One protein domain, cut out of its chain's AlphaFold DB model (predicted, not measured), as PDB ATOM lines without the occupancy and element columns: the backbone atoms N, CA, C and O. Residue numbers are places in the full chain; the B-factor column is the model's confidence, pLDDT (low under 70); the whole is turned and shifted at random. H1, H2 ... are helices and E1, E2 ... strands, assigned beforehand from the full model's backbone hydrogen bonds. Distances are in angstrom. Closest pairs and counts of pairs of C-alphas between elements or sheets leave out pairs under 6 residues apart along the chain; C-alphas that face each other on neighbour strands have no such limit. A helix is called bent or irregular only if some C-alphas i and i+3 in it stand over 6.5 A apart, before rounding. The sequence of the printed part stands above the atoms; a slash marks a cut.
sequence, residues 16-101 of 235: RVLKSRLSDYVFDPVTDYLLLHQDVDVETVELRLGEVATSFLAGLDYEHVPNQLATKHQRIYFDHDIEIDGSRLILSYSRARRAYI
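Overview. This is residues 16 to 101 of the 235 residues of an uncharacterized protein of Azoarcus sp. PHD (UniProt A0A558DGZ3). A long, narrow, twisted sheet of three strands has H1b, the second arm of the bent helix H1, loosely over one face and the short helices H2 and H3 on the opposite face, while the first arm, H1a, only grazes the sheet. The hairpin of E2 and E3 makes most of the length, E1 runs beside residues 88 to 93 of E3, and H3 sits at the far end of the hairpin. The printed part has 86 residues, with three named helices and three named strands in the order H1 E1 H2 H3 E2 E3; the class is mixed, helices and strands. The sheet runs E1 E3 E2 and is mixed. The whole is elongated, spanning 44 by 27 by 18 A, and only just loose, close to compact, with a radius of gyration of the C-alphas of 14.8 A.

Along the chain. H1, residues 16 to 36, was assigned as one helix by its hydrogen bonds but is bent: C-alphas 25 and 28 are 6.6 A apart. Its arms are H1a, residues 16 to 25, 14.3 A long from C-alpha 16 at (170.120, 150.986, 194.952), and H1b, residues 28 to 36, 12.4 A. E1 is residues 44 to 49, 16.5 A; H2 is residues 51 to 58, 10.4 A; H3 is residues 65 to 71, 9.8 A. E2, residues 74 to 85, spans 34.4 A. E3, residues 88 to 100, spans 33.8 A, bends by 63 degrees at residue 97 and ends at C-alpha 100 at (162.111, 162.717, 179.207).

Arrangement. H1a and H1b are near each other at a steep tilt of 41 degrees. H1a only grazes the sheet, with residue 25. H1b is on the sheet at a height of 10.4 A, over E3 and slantwise to it at 42 degrees on the local plane; C-alphas 30 and 91 are their closest, 8.0 A. E1 and E3 are parallel, with N 46 and O 89 at 2.8 A. E3 and E2 form an antiparallel hairpin, with N 81 and O 92 at 2.9 A and N 77 and O 97 at 2.8 A. H2, on the opposite face from H1b, is only just over E3, with 3 C-alphas falling on it, at a height of 7.6 A; the closest C-alphas are those of Ala 53 and Ala 96, 5.1 A. H3, on the same face as H2, is over none of the strands; its C-alpha 69 is 6.2 A from C-alpha 75 of E2, their closest pair. H2 and H3 are apart. In H1a, H1b, H2 and H3 every O i to N i+4 pair is within hydrogen-bond range.

Size, cuts and confidence. The C-alphas farthest apart, those of Asp 39 and His 64, are 45.0 A apart. The printed part has no cut, and no link is long. Residues 58 to 64, of which 58 belongs to H2, stand free. The mean pLDDT of the printed part is 78.5, with residue 16, residues 62 to 74 and residues 98 to 101 under 70.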
ATOM      1  N   ARG A  16     170.584 151.805 196.085       69.19
ATOM      2  CA  ARG A  16     170.120 150.986 194.952       69.19
ATOM      3  C   ARG A  16     170.081 151.795 193.664       69.19
ATOM      4  O   ARG A  16     170.513 151.303 192.623       69.19
ATOM      5  N   VAL A  17     169.606 153.036 193.740       70.00
ATOM      6  CA  VAL A  17     169.573 153.959 192.602       70.00
ATOM      7  C   VAL A  17     170.990 154.336 192.194       70.00
ATOM      8  O   VAL A  17     171.292 154.326 191.004       70.00
ATOM      9  N   LEU A  18     171.881 154.604 193.153       73.06
ATOM     10  CA  LEU A  18     173.288 154.886 192.861       73.06
ATOM     11  C   LEU A  18     173.959 153.706 192.150       73.06
ATOM     12  O   LEU A  18     174.602 153.896 191.121       73.06
ATOM     13  N   LYS A  19     173.757 152.482 192.653       75.94
ATOM     14  CA  LYS A  19     174.296 151.265 192.037       75.94
ATOM     15  C   LYS A  19     173.774 151.066 190.615       75.94
ATOM     16  O   LYS A  19     174.564 150.784 189.725       75.94
ATOM     17  N   SER A  20     172.470 151.241 190.400       74.88
ATOM     18  CA  SER A  20     171.877 151.171 189.058       74.88
ATOM     19  C   SER A  20     172.488 152.217 188.128       74.88
ATOM     20  O   SER A  20     172.863 151.883 187.017       74.88
ATOM     21  N   ARG A  21     172.667 153.460 188.590       76.31
ATOM     22  CA  ARG A  21     173.256 154.531 187.771       76.31
ATOM     23  C   ARG A  21     174.718 154.277 187.425       76.31
ATOM     24  O   ARG A  21     175.131 154.575 186.313       76.31
ATOM     25  N   LEU A  22     175.495 153.751 188.367       81.81
ATOM     26  CA  LEU A  22     176.876 153.360 188.102       81.81
ATOM     27  C   LEU A  22     176.943 152.187 187.120       81.81
ATOM     28  O   LEU A  22     177.848 152.167 186.294       81.81
ATOM     29  N   SER A  23     175.986 151.252 187.173       83.62
ATOM     30  CA  SER A  23     175.869 150.195 186.158       83.62
ATOM     31  C   SER A  23     175.691 150.799 184.776       83.62
ATOM     32  O   SER A  23     176.574 150.654 183.938       83.62
ATOM     33  N   ASP A  24     174.632 151.590 184.607       81.81
ATOM     34  CA  ASP A  24     174.244 152.139 183.312       81.81
ATOM     35  C   ASP A  24     175.344 153.022 182.688       81.81
ATOM     36  O   ASP A  24     175.543 153.006 181.476       81.81
ATOM     37  N   TYR A  25     176.043 153.832 183.496       83.25
ATOM     38  CA  TYR A  25     177.004 154.811 182.974       83.25
ATOM     39  C   TYR A  25     178.448 154.333 182.931       83.25
ATOM     40  O   TYR A  25     179.203 154.839 182.104       83.25
ATOM     41  N   VAL A  26     178.855 153.435 183.828       84.94
ATOM     42  CA  VAL A  26     180.263 153.041 183.979       84.94
ATOM     43  C   VAL A  26     180.444 151.573 183.635       84.94
ATOM     44  O   VAL A  26     181.256 151.252 182.776       84.94
ATOM     45  N   PHE A  27     179.707 150.675 184.288       85.75
ATOM     46  CA  PHE A  27     179.977 149.246 184.142       85.75
ATOM     47  C   PHE A  27     179.524 148.695 182.793       85.75
ATOM     48  O   PHE A  27     180.291 147.953 182.184       85.75
ATOM     49  N   ASP A  28     178.338 149.061 182.312       87.50
ATOM     50  CA  ASP A  28     177.802 148.517 181.062       87.50
ATOM     51  C   ASP A  28     178.682 148.918 179.860       87.50
ATOM     52  O   ASP A  28     179.161 148.015 179.173       87.50
ATOM     53  N   PRO A  29     179.048 150.205 179.653       85.69
ATOM     54  CA  PRO A  29     179.907 150.591 178.528       85.69
ATOM     55  C   PRO A  29     181.303 149.960 178.582       85.69
ATOM     56  O   PRO A  29     181.847 149.561 177.554       85.69
ATOM     57  N   VAL A  30     181.886 149.847 179.780       86.25
ATOM     58  CA  VAL A  30     183.199 149.211 179.966       86.25
ATOM     59  C   VAL A  30     183.119 147.720 179.654       86.25
ATOM     60  O   VAL A  30     183.971 147.192 178.944       86.25
ATOM     61  N   THR A  31     182.090 147.037 180.155       88.25
ATOM     62  CA  THR A  31     181.912 145.597 179.936       88.25
ATOM     63  C   THR A  31     181.647 145.304 178.463       88.25
ATOM     64  O   THR A  31     182.291 144.421 177.901       88.25
ATOM     65  N   ASP A  32     180.772 146.073 177.816       88.06
ATOM     66  CA  ASP A  32     180.482 145.947 176.386       88.06
ATOM     67  C   ASP A  32     181.745 146.156 175.541       88.06
ATOM     68  O   ASP A  32     182.012 145.390 174.612       88.06
ATOM     69  N   TYR A  33     182.573 147.143 175.894       86.38
ATOM     70  CA  TYR A  33     183.834 147.392 175.203       86.38
ATOM     71  C   TYR A  33     184.819 146.223 175.346       86.38
ATOM     72  O   TYR A  33     185.390 145.785 174.344       86.38
ATOM     73  N   LEU A  34     184.991 145.688 176.558       86.31
ATOM     74  CA  LEU A  34     185.879 144.551 176.831       86.31
ATOM     75  C   LEU A  34     185.398 143.258 176.158       86.31
ATOM     76  O   LEU A  34     186.211 142.465 175.688       86.31
ATOM     77  N   LEU A  35     184.082 143.050 176.054       87.94
ATOM     78  CA  LEU A  35     183.512 141.904 175.337       87.94
ATOM     79  C   LEU A  35     183.825 141.945 173.836       87.94
ATOM     80  O   LEU A  35     184.024 140.892 173.224       87.94
ATOM     81  N   LEU A  36     183.870 143.147 173.253       88.38
ATOM     82  CA  LEU A  36     184.213 143.365 171.846       88.38
ATOM     83  C   LEU A  36     185.726 143.313 171.584       88.38
ATOM     84  O   LEU A  36     186.127 142.965 170.475       88.38
ATOM     85  N   HIS A  37     186.558 143.616 172.585       84.06
ATOM     86  CA  HIS A  37     188.017 143.714 172.464       84.06
ATOM     87  C   HIS A  37     188.726 142.771 173.448       84.06
ATOM     88  O   HIS A  37     189.386 143.209 174.387       84.06
ATOM     89  N   GLN A  38     188.605 141.461 173.206       82.06
ATOM     90  CA  GLN A  38     189.140 140.412 174.093       82.06
ATOM     91  C   GLN A  38     190.674 140.385 174.196       82.06
ATOM     92  O   GLN A  38     191.210 139.770 175.112       82.06
ATOM     93  N   ASP A  39     191.370 141.047 173.271       82.31
ATOM     94  CA  ASP A  39     192.833 141.068 173.208       82.31
ATOM     95  C   ASP A  39     193.460 142.183 174.060       82.31
ATOM     96  O   ASP A  39     194.686 142.306 174.098       82.31
ATOM     97  N   VAL A  40     192.647 143.020 174.715       82.75
ATOM     98  CA  VAL A  40     193.153 144.168 175.469       82.75
ATOM     99  C   VAL A  40     193.197 143.889 176.965       82.75
ATOM    100  O   VAL A  40     192.189 143.559 177.583       82.75
ATOM    101  N   ASP A  41     194.381 144.083 177.545       82.31
ATOM    102  CA  ASP A  41     194.608 144.004 178.983       82.31
ATOM    103  C   ASP A  41     194.444 145.396 179.610       82.31
ATOM    104  O   ASP A  41     195.261 146.298 179.400       82.31
ATOM    105  N   VAL A  42     193.338 145.594 180.327       84.69
ATOM    106  CA  VAL A  42     193.000 146.864 180.980       84.69
ATOM    107  C   VAL A  42     193.243 146.737 182.478       84.69
ATOM    108  O   VAL A  42     192.536 146.010 183.174       84.69
ATOM    109  N   GLU A  43     194.190 147.515 182.998       86.00
ATOM    110  CA  GLU A  43     194.509 147.556 184.431       86.00
ATOM    111  C   GLU A  43     193.754 148.671 185.159       86.00
ATOM    112  O   GLU A  43     193.439 148.554 186.342       86.00
ATOM    113  N   THR A  44     193.503 149.795 184.484       87.81
ATOM    114  CA  THR A  44     192.919 150.993 185.103       87.81
ATOM    115  C   THR A  44     191.856 151.611 184.205       87.81
ATOM    116  O   THR A  44     192.077 151.800 183.011       87.81
ATOM    117  N   VAL A  45     190.721 151.986 184.800       86.69
ATOM    118  CA  VAL A  45     189.658 152.745 184.130       86.69
ATOM    119  C   VAL A  45     189.681 154.183 184.641       86.69
ATOM    120  O   VAL A  45     189.541 154.423 185.840       86.69
ATOM    121  N   GLU A  46     189.860 155.140 183.737       89.25
ATOM    122  CA  GLU A  46     189.848 156.570 184.026       89.25
ATOM    123  C   GLU A  46     188.538 157.192 183.528       89.25
ATOM    124  O   GLU A  46     188.183 157.067 182.357       89.25
ATOM    125  N   LEU A  47     187.820 157.878 184.418       88.81
ATOM    126  CA  LEU A  47     186.575 158.573 184.091       88.81
ATOM    127  C   LEU A  47     186.864 160.059 183.896       88.81
ATOM    128  O   LEU A  47     187.295 160.737 184.833       88.81
ATOM    129  N   ARG A  48     186.596 160.585 182.701       88.25
ATOM    130  CA  ARG A  48     186.773 162.007 182.385       88.25
ATOM    131  C   ARG A  48     185.433 162.653 182.076       88.25
ATOM    132  O   ARG A  48     184.652 162.138 181.282       88.25
ATOM    133  N   LEU A  49     185.170 163.812 182.673       85.69
ATOM    134  CA  LEU A  49     184.076 164.678 182.241       85.69
ATOM    135  C   LEU A  49     184.615 165.771 181.326       85.69
ATOM    136  O   LEU A  49     185.513 166.524 181.703       85.69
ATOM    137  N   GLY A  50     184.036 165.877 180.132       85.31
ATOM    138  CA  GLY A  50     184.329 166.965 179.213       85.31
ATOM    139  C   GLY A  50     183.872 168.314 179.767       85.31
ATOM    140  O   GLY A  50     182.890 168.404 180.506       85.31
ATOM    141  N   GLU A  51     184.551 169.384 179.359       82.50
ATOM    142  CA  GLU A  51     184.310 170.751 179.839       82.50
ATOM    143  C   GLU A  51     182.839 171.177 179.709       82.50
ATOM    144  O   GLU A  51     182.244 171.669 180.663       82.50
ATOM    145  N   VAL A  52     182.205 170.869 178.573       80.38
ATOM    146  CA  VAL A  52     180.783 171.164 178.325       80.38
ATOM    147  C   VAL A  52     179.863 170.461 179.330       80.38
ATOM    148  O   VAL A  52     178.880 171.045 179.786       80.38
ATOM    149  N   ALA A  53     180.165 169.210 179.683       78.81
ATOM    150  CA  ALA A  53     179.384 168.463 180.665       78.81
ATOM    151  C   ALA A  53     179.594 169.035 182.072       78.81
ATOM    152  O   ALA A  53     178.626 169.210 182.809       78.81
ATOM    153  N   THR A  54     180.829 169.405 182.413       81.19
ATOM    154  CA  THR A  54     181.165 170.051 183.686       81.19
ATOM    155  C   THR A  54     180.456 171.394 183.842       81.19
ATOM    156  O   THR A  54     179.840 171.637 184.876       81.19
ATOM    157  N   SER A  55     180.456 172.248 182.814       79.56
ATOM    158  CA  SER A  55     179.741 173.531 182.842       79.56
ATOM    159  C   SER A  55     178.228 173.352 182.936       79.56
ATOM    160  O   SER A  55     177.570 174.090 183.666       79.56
ATOM    161  N   PHE A  56     177.666 172.359 182.238       79.94
ATOM    162  CA  PHE A  56     176.244 172.036 182.356       79.94
ATOM    163  C   PHE A  56     175.886 171.628 183.784       79.94
ATOM    164  O   PHE A  56     174.907 172.127 184.327       79.94
ATOM    165  N   LEU A  57     176.688 170.744 184.382       79.00
ATOM    166  CA  LEU A  57     176.508 170.268 185.748       79.00
ATOM    167  C   LEU A  57     176.644 171.404 186.768       79.00
ATOM    168  O   LEU A  57     175.786 171.527 187.636       79.00
ATOM    169  N   ALA A  58     177.634 172.282 186.607       79.19
ATOM    170  CA  ALA A  58     177.830 173.444 187.473       79.19
ATOM    171  C   ALA A  58     176.646 174.429 187.452       79.19
ATOM    172  O   ALA A  58     176.408 175.124 188.434       79.19
ATOM    173  N   GLY A  59     175.891 174.481 186.350       73.38
ATOM    174  CA  GLY A  59     174.671 175.284 186.235       73.38
ATOM    175  C   GLY A  59     173.422 174.637 186.842       73.38
ATOM    176  O   GLY A  59     172.348 175.239 186.798       73.38
ATOM    177  N   LEU A  60     173.517 173.412 187.369       74.00
ATOM    178  CA  LEU A  60     172.391 172.731 187.994       74.00
ATOM    179  C   LEU A  60     172.307 173.067 189.482       74.00
ATOM    180  O   LEU A  60     173.271 172.934 190.227       74.00
ATOM    181  N   ASP A  61     171.106 173.421 189.922       73.19
ATOM    182  CA  ASP A  61     170.800 173.567 191.339       73.19
ATOM    183  C   ASP A  61     170.642 172.188 191.997       73.19
ATOM    184  O   ASP A  61     169.570 171.575 191.967       73.19
ATOM    185  N   TYR A  62     171.737 171.677 192.556       69.56
ATOM    186  CA  TYR A  62     171.808 170.344 193.149       69.56
ATOM    187  C   TYR A  62     170.855 170.121 194.331       69.56
ATOM    188  O   TYR A  62     170.569 168.963 194.630       69.56
ATOM    189  N   GLU A  63     170.320 171.174 194.957       63.62
ATOM    190  CA  GLU A  63     169.319 171.039 196.025       63.62
ATOM    191  C   GLU A  63     167.937 170.682 195.458       63.62
ATOM    192  O   GLU A  63     167.208 169.866 196.020       63.62
ATOM    193  N   HIS A  64     167.585 171.231 194.293       63.03
ATOM    194  CA  HIS A  64     166.262 171.054 193.687       63.03
ATOM    195  C   HIS A  64     166.240 170.034 192.542       63.03
ATOM    196  O   HIS A  64     165.175 169.542 192.160       63.03
ATOM    197  N   VAL A  65     167.398 169.692 191.977       65.31
ATOM    198  CA  VAL A  65     167.535 168.738 190.867       65.31
ATOM    199  C   VAL A  65     167.009 167.340 191.199       65.31
ATOM    200  O   VAL A  65     166.284 166.809 190.356       65.31
ATOM    201  N   PRO A  66     167.294 166.723 192.363       63.69
ATOM    202  CA  PRO A  66     166.791 165.385 192.671       63.69
ATOM    203  C   PRO A  66     165.263 165.335 192.625       63.69
ATOM    204  O   PRO A  66     164.690 164.491 191.932       63.69
ATOM    205  N   ASN A  67     164.622 166.324 193.248       59.41
ATOM    206  CA  ASN A  67     163.175 166.470 193.252       59.41
ATOM    207  C   ASN A  67     162.636 166.756 191.847       59.41
ATOM    208  O   ASN A  67     161.753 166.045 191.383       59.41
ATOM    209  N   GLN A  68     163.215 167.693 191.092       59.22
ATOM    210  CA  GLN A  68     162.765 167.982 189.724       59.22
ATOM    211  C   GLN A  68     162.896 166.785 188.771       59.22
ATOM    212  O   GLN A  68     161.997 166.555 187.960       59.22
ATOM    213  N   LEU A  69     163.983 166.014 188.862       60.78
ATOM    214  CA  LEU A  69     164.189 164.811 188.054       60.78
ATOM    215  C   LEU A  69     163.212 163.698 188.454       60.78
ATOM    216  O   LEU A  69     162.651 163.038 187.577       60.78
ATOM    217  N   ALA A  70     162.971 163.523 189.756       59.50
ATOM    218  CA  ALA A  70     162.044 162.525 190.277       59.50
ATOM    219  C   ALA A  70     160.586 162.849 189.917       59.50
ATOM    220  O   ALA A  70     159.892 161.989 189.377       59.50
ATOM    221  N   THR A  71     160.127 164.086 190.141       59.22
ATOM    222  CA  THR A  71     158.726 164.471 189.896       59.22
ATOM    223  C   THR A  71     158.400 164.556 188.408       59.22
ATOM    224  O   THR A  71     157.276 164.273 188.009       59.22
ATOM    225  N   LYS A  72     159.371 164.940 187.567       60.28
ATOM    226  CA  LYS A  72     159.168 165.067 186.115       60.28
ATOM    227  C   LYS A  72     159.632 163.841 185.328       60.28
ATOM    228  O   LYS A  72     159.661 163.912 184.111       60.28
ATOM    229  N   HIS A  73     160.034 162.743 185.972       61.66
ATOM    230  CA  HIS A  73     160.605 161.567 185.293       61.66
ATOM    231  C   HIS A  73     161.691 161.924 184.257       61.66
ATOM    232  O   HIS A  73     161.797 161.315 183.187       61.66
ATOM    233  N   GLN A  74     162.486 162.945 184.569       64.25
ATOM    234  CA  GLN A  74     163.560 163.426 183.712       64.25
ATOM    235  C   GLN A  74     164.861 162.737 184.112       64.25
ATOM    236  O   GLN A  74     165.117 162.492 185.291       64.25
ATOM    237  N   ARG A  75     165.702 162.431 183.124       70.00
ATOM    238  CA  ARG A  75     167.055 161.914 183.351       70.00
ATOM    239  C   ARG A  75     168.068 162.790 182.635       70.00
ATOM    240  O   ARG A  75     167.803 163.301 181.547       70.00
ATOM    241  N   ILE A  76     169.217 162.971 183.278       75.94
ATOM    242  CA  ILE A  76     170.391 163.568 182.646       75.94
ATOM    243  C   ILE A  76     171.147 162.425 181.993       75.94
ATOM    244  O   ILE A  76     171.512 161.479 182.687       75.94
ATOM    245  N   TYR A  77     171.336 162.524 180.685       74.19
ATOM    246  CA  TYR A  77     172.127 161.612 179.878       74.19
ATOM    247  C   TYR A  77     173.417 162.296 179.460       74.19
ATOM    248  O   TYR A  77     173.431 163.506 179.227       74.19
ATOM    249  N   PHE A  78     174.457 161.490 179.324       81.38
ATOM    250  CA  PHE A  78     175.735 161.886 178.761       81.38
ATOM    251  C   PHE A  78     175.978 161.021 177.532       81.38
ATOM    252  O   PHE A  78     175.709 159.816 177.563       81.38
ATOM    253  N   ASP A  79     176.456 161.638 176.462       83.00
ATOM    254  CA  ASP A  79     177.113 160.882 175.408       83.00
ATOM    255  C   ASP A  79     178.480 160.432 175.970       83.00
ATOM    256  O   ASP A  79     179.058 161.102 176.832       83.00
ATOM    257  N   HIS A  80     178.969 159.262 175.566       84.62
ATOM    258  CA  HIS A  80     180.236 158.733 176.064       84.62
ATOM    259  C   HIS A  80     181.082 158.204 174.918       84.62
ATOM    260  O   HIS A  80     180.558 157.603 173.983       84.62
ATOM    261  N   ASP A  81     182.383 158.413 175.041       85.50
ATOM    262  CA  ASP A  81     183.400 157.901 174.138       85.50
ATOM    263  C   ASP A  81     184.410 157.092 174.956       85.50
ATOM    264  O   ASP A  81     184.743 157.455 176.090       85.50
ATOM    265  N   ILE A  82     184.865 155.975 174.389       87.88
ATOM    266  CA  ILE A  82     185.825 155.072 175.024       87.88
ATOM    267  C   ILE A  82     187.096 155.062 174.191       87.88
ATOM    268  O   ILE A  82     187.076 154.696 173.015       87.88
ATOM    269  N   GLU A  83     188.199 155.433 174.823       86.88
ATOM    270  CA  GLU A  83     189.534 155.407 174.237       86.88
ATOM    271  C   GLU A  83     190.441 154.497 175.057       86.88
ATOM    272  O   GLU A  83     190.275 154.354 176.271       86.88
ATOM    273  N   ILE A  84     191.416 153.881 174.390       85.81
ATOM    274  CA  ILE A  84     192.400 153.023 175.041       85.81
ATOM    275  C   ILE A  84     193.791 153.622 174.873       85.81
ATOM    276  O   ILE A  84     194.205 153.956 173.762       85.81
ATOM    277  N   ASP A  85     194.497 153.770 175.989       85.38
ATOM    278  CA  ASP A  85     195.860 154.290 176.044       85.38
ATOM    279  C   ASP A  85     196.740 153.301 176.817       85.38
ATOM    280  O   ASP A  85     196.824 153.315 178.050       85.38
ATOM    281  N   GLY A  86     197.337 152.358 176.083       85.00
ATOM    282  CA  GLY A  86     198.094 151.252 176.667       85.00
ATOM    283  C   GLY A  86     197.208 150.351 177.533       85.00
ATOM    284  O   GLY A  86     196.281 149.734 177.019       85.00
ATOM    285  N   SER A  87     197.492 150.291 178.840       85.94
ATOM    286  CA  SER A  87     196.709 149.528 179.830       85.94
ATOM    287  C   SER A  87     195.583 150.335 180.495       85.94
ATOM    288  O   SER A  87     194.968 149.877 181.464       85.94
ATOM    289  N   ARG A  88     195.311 151.556 180.011       87.75
ATOM    290  CA  ARG A  88     194.289 152.449 180.568       87.75
ATOM    291  C   ARG A  88     193.100 152.579 179.631       87.75
ATOM    292  O   ARG A  88     193.259 152.927 178.464       87.75
ATOM    293  N   LEU A  89     191.908 152.370 180.178       88.81
ATOM    294  CA  LEU A  89     190.647 152.623 179.495       88.81
ATOM    295  C   LEU A  89     190.110 153.983 179.931       88.81
ATOM    296  O   LEU A  89     189.796 154.182 181.104       88.81
ATOM    297  N   ILE A  90     190.011 154.920 178.999       89.44
ATOM    298  CA  ILE A  90     189.542 156.276 179.256       89.44
ATOM    299  C   ILE A  90     188.094 156.365 178.784       89.44
ATOM    300  O   ILE A  90     187.813 156.340 177.588       89.44
ATOM    301  N   LEU A  91     187.172 156.489 179.735       89.12
ATOM    302  CA  LEU A  91     185.758 156.723 179.472       89.12
ATOM    303  C   LEU A  91     185.480 158.219 179.632       89.12
ATOM    304  O   LEU A  91     185.487 158.763 180.742       89.12
ATOM    305  N   SER A  92     185.270 158.888 178.503       87.50
ATOM    306  CA  SER A  92     185.035 160.327 178.435       87.50
ATOM    307  C   SER A  92     183.555 160.612 178.236       87.50
ATOM    308  O   SER A  92     182.961 160.197 177.247       87.50
ATOM    309  N   TYR A  93     182.958 161.364 179.154       86.00
ATOM    310  CA  TYR A  93     181.572 161.805 179.046       86.00
ATOM    311  C   TYR A  93     181.500 163.186 178.404       86.00
ATOM    312  O   TYR A  93     182.052 164.167 178.920       86.00
ATOM    313  N   SER A  94     180.774 163.279 177.298       80.50
ATOM    314  CA  SER A  94     180.523 164.509 176.561       80.50
ATOM    315  C   SER A  94     179.020 164.819 176.521       80.50
ATOM    316  O   SER A  94     178.175 163.969 176.783       80.50
ATOM    317  N   ARG A  95     178.673 166.089 176.267       76.00
ATOM    318  CA  ARG A  95     177.290 166.573 176.055       76.00
ATOM    319  C   ARG A  95     176.240 166.042 177.046       76.00
ATOM    320  O   ARG A  95     175.503 165.098 176.780       76.00
ATOM    321  N   ALA A  96     176.081 166.749 178.158       74.56
ATOM    322  CA  ALA A  96     174.985 166.486 179.081       74.56
ATOM    323  C   ALA A  96     173.641 166.997 178.520       74.56
ATOM    324  O   ALA A  96     173.515 168.169 178.157       74.56
ATOM    325  N   ARG A  97     172.616 166.139 178.473       73.06
ATOM    326  CA  ARG A  97     171.247 166.502 178.061       73.06
ATOM    327  C   ARG A  97     170.206 166.006 179.057       73.06
ATOM    328  O   ARG A  97     170.290 164.883 179.542       73.06
ATOM    329  N   ARG A  98     169.180 166.817 179.330       69.88
ATOM    330  CA  ARG A  98     167.972 166.366 180.044       69.88
ATOM    331  C   ARG A  98     166.986 165.813 179.025       69.88
ATOM    332  O   ARG A  98     166.553 166.552 178.148       69.88
ATOM    333  N   ALA A  99     166.624 164.543 179.149       63.38
ATOM    334  CA  ALA A  99     165.600 163.931 178.310       63.38
ATOM    335  C   ALA A  99     164.476 163.344 179.166       63.38
ATOM    336  O   ALA A  99     164.701 162.853 180.279       63.38
ATOM    337  N   TYR A 100     163.258 163.403 178.632       64.25
ATOM    338  CA  TYR A 100     162.111 162.717 179.207       64.25
ATOM    339  C   TYR A 100     162.218 161.229 178.866       64.25
ATOM    340  O   TYR A 100     162.413 160.867 177.705       64.25
ATOM    341  N   ILE A 101     162.086 160.350 179.864       59.41
ATOM    342  CA  ILE A 101     162.201 158.895 179.652       59.41
ATOM    343  C   ILE A 101     161.192 158.413 178.593       59.41
ATOM    344  O   ILE A 101     161.506 157.534 177.792       59.41
TER     345      ILE A 101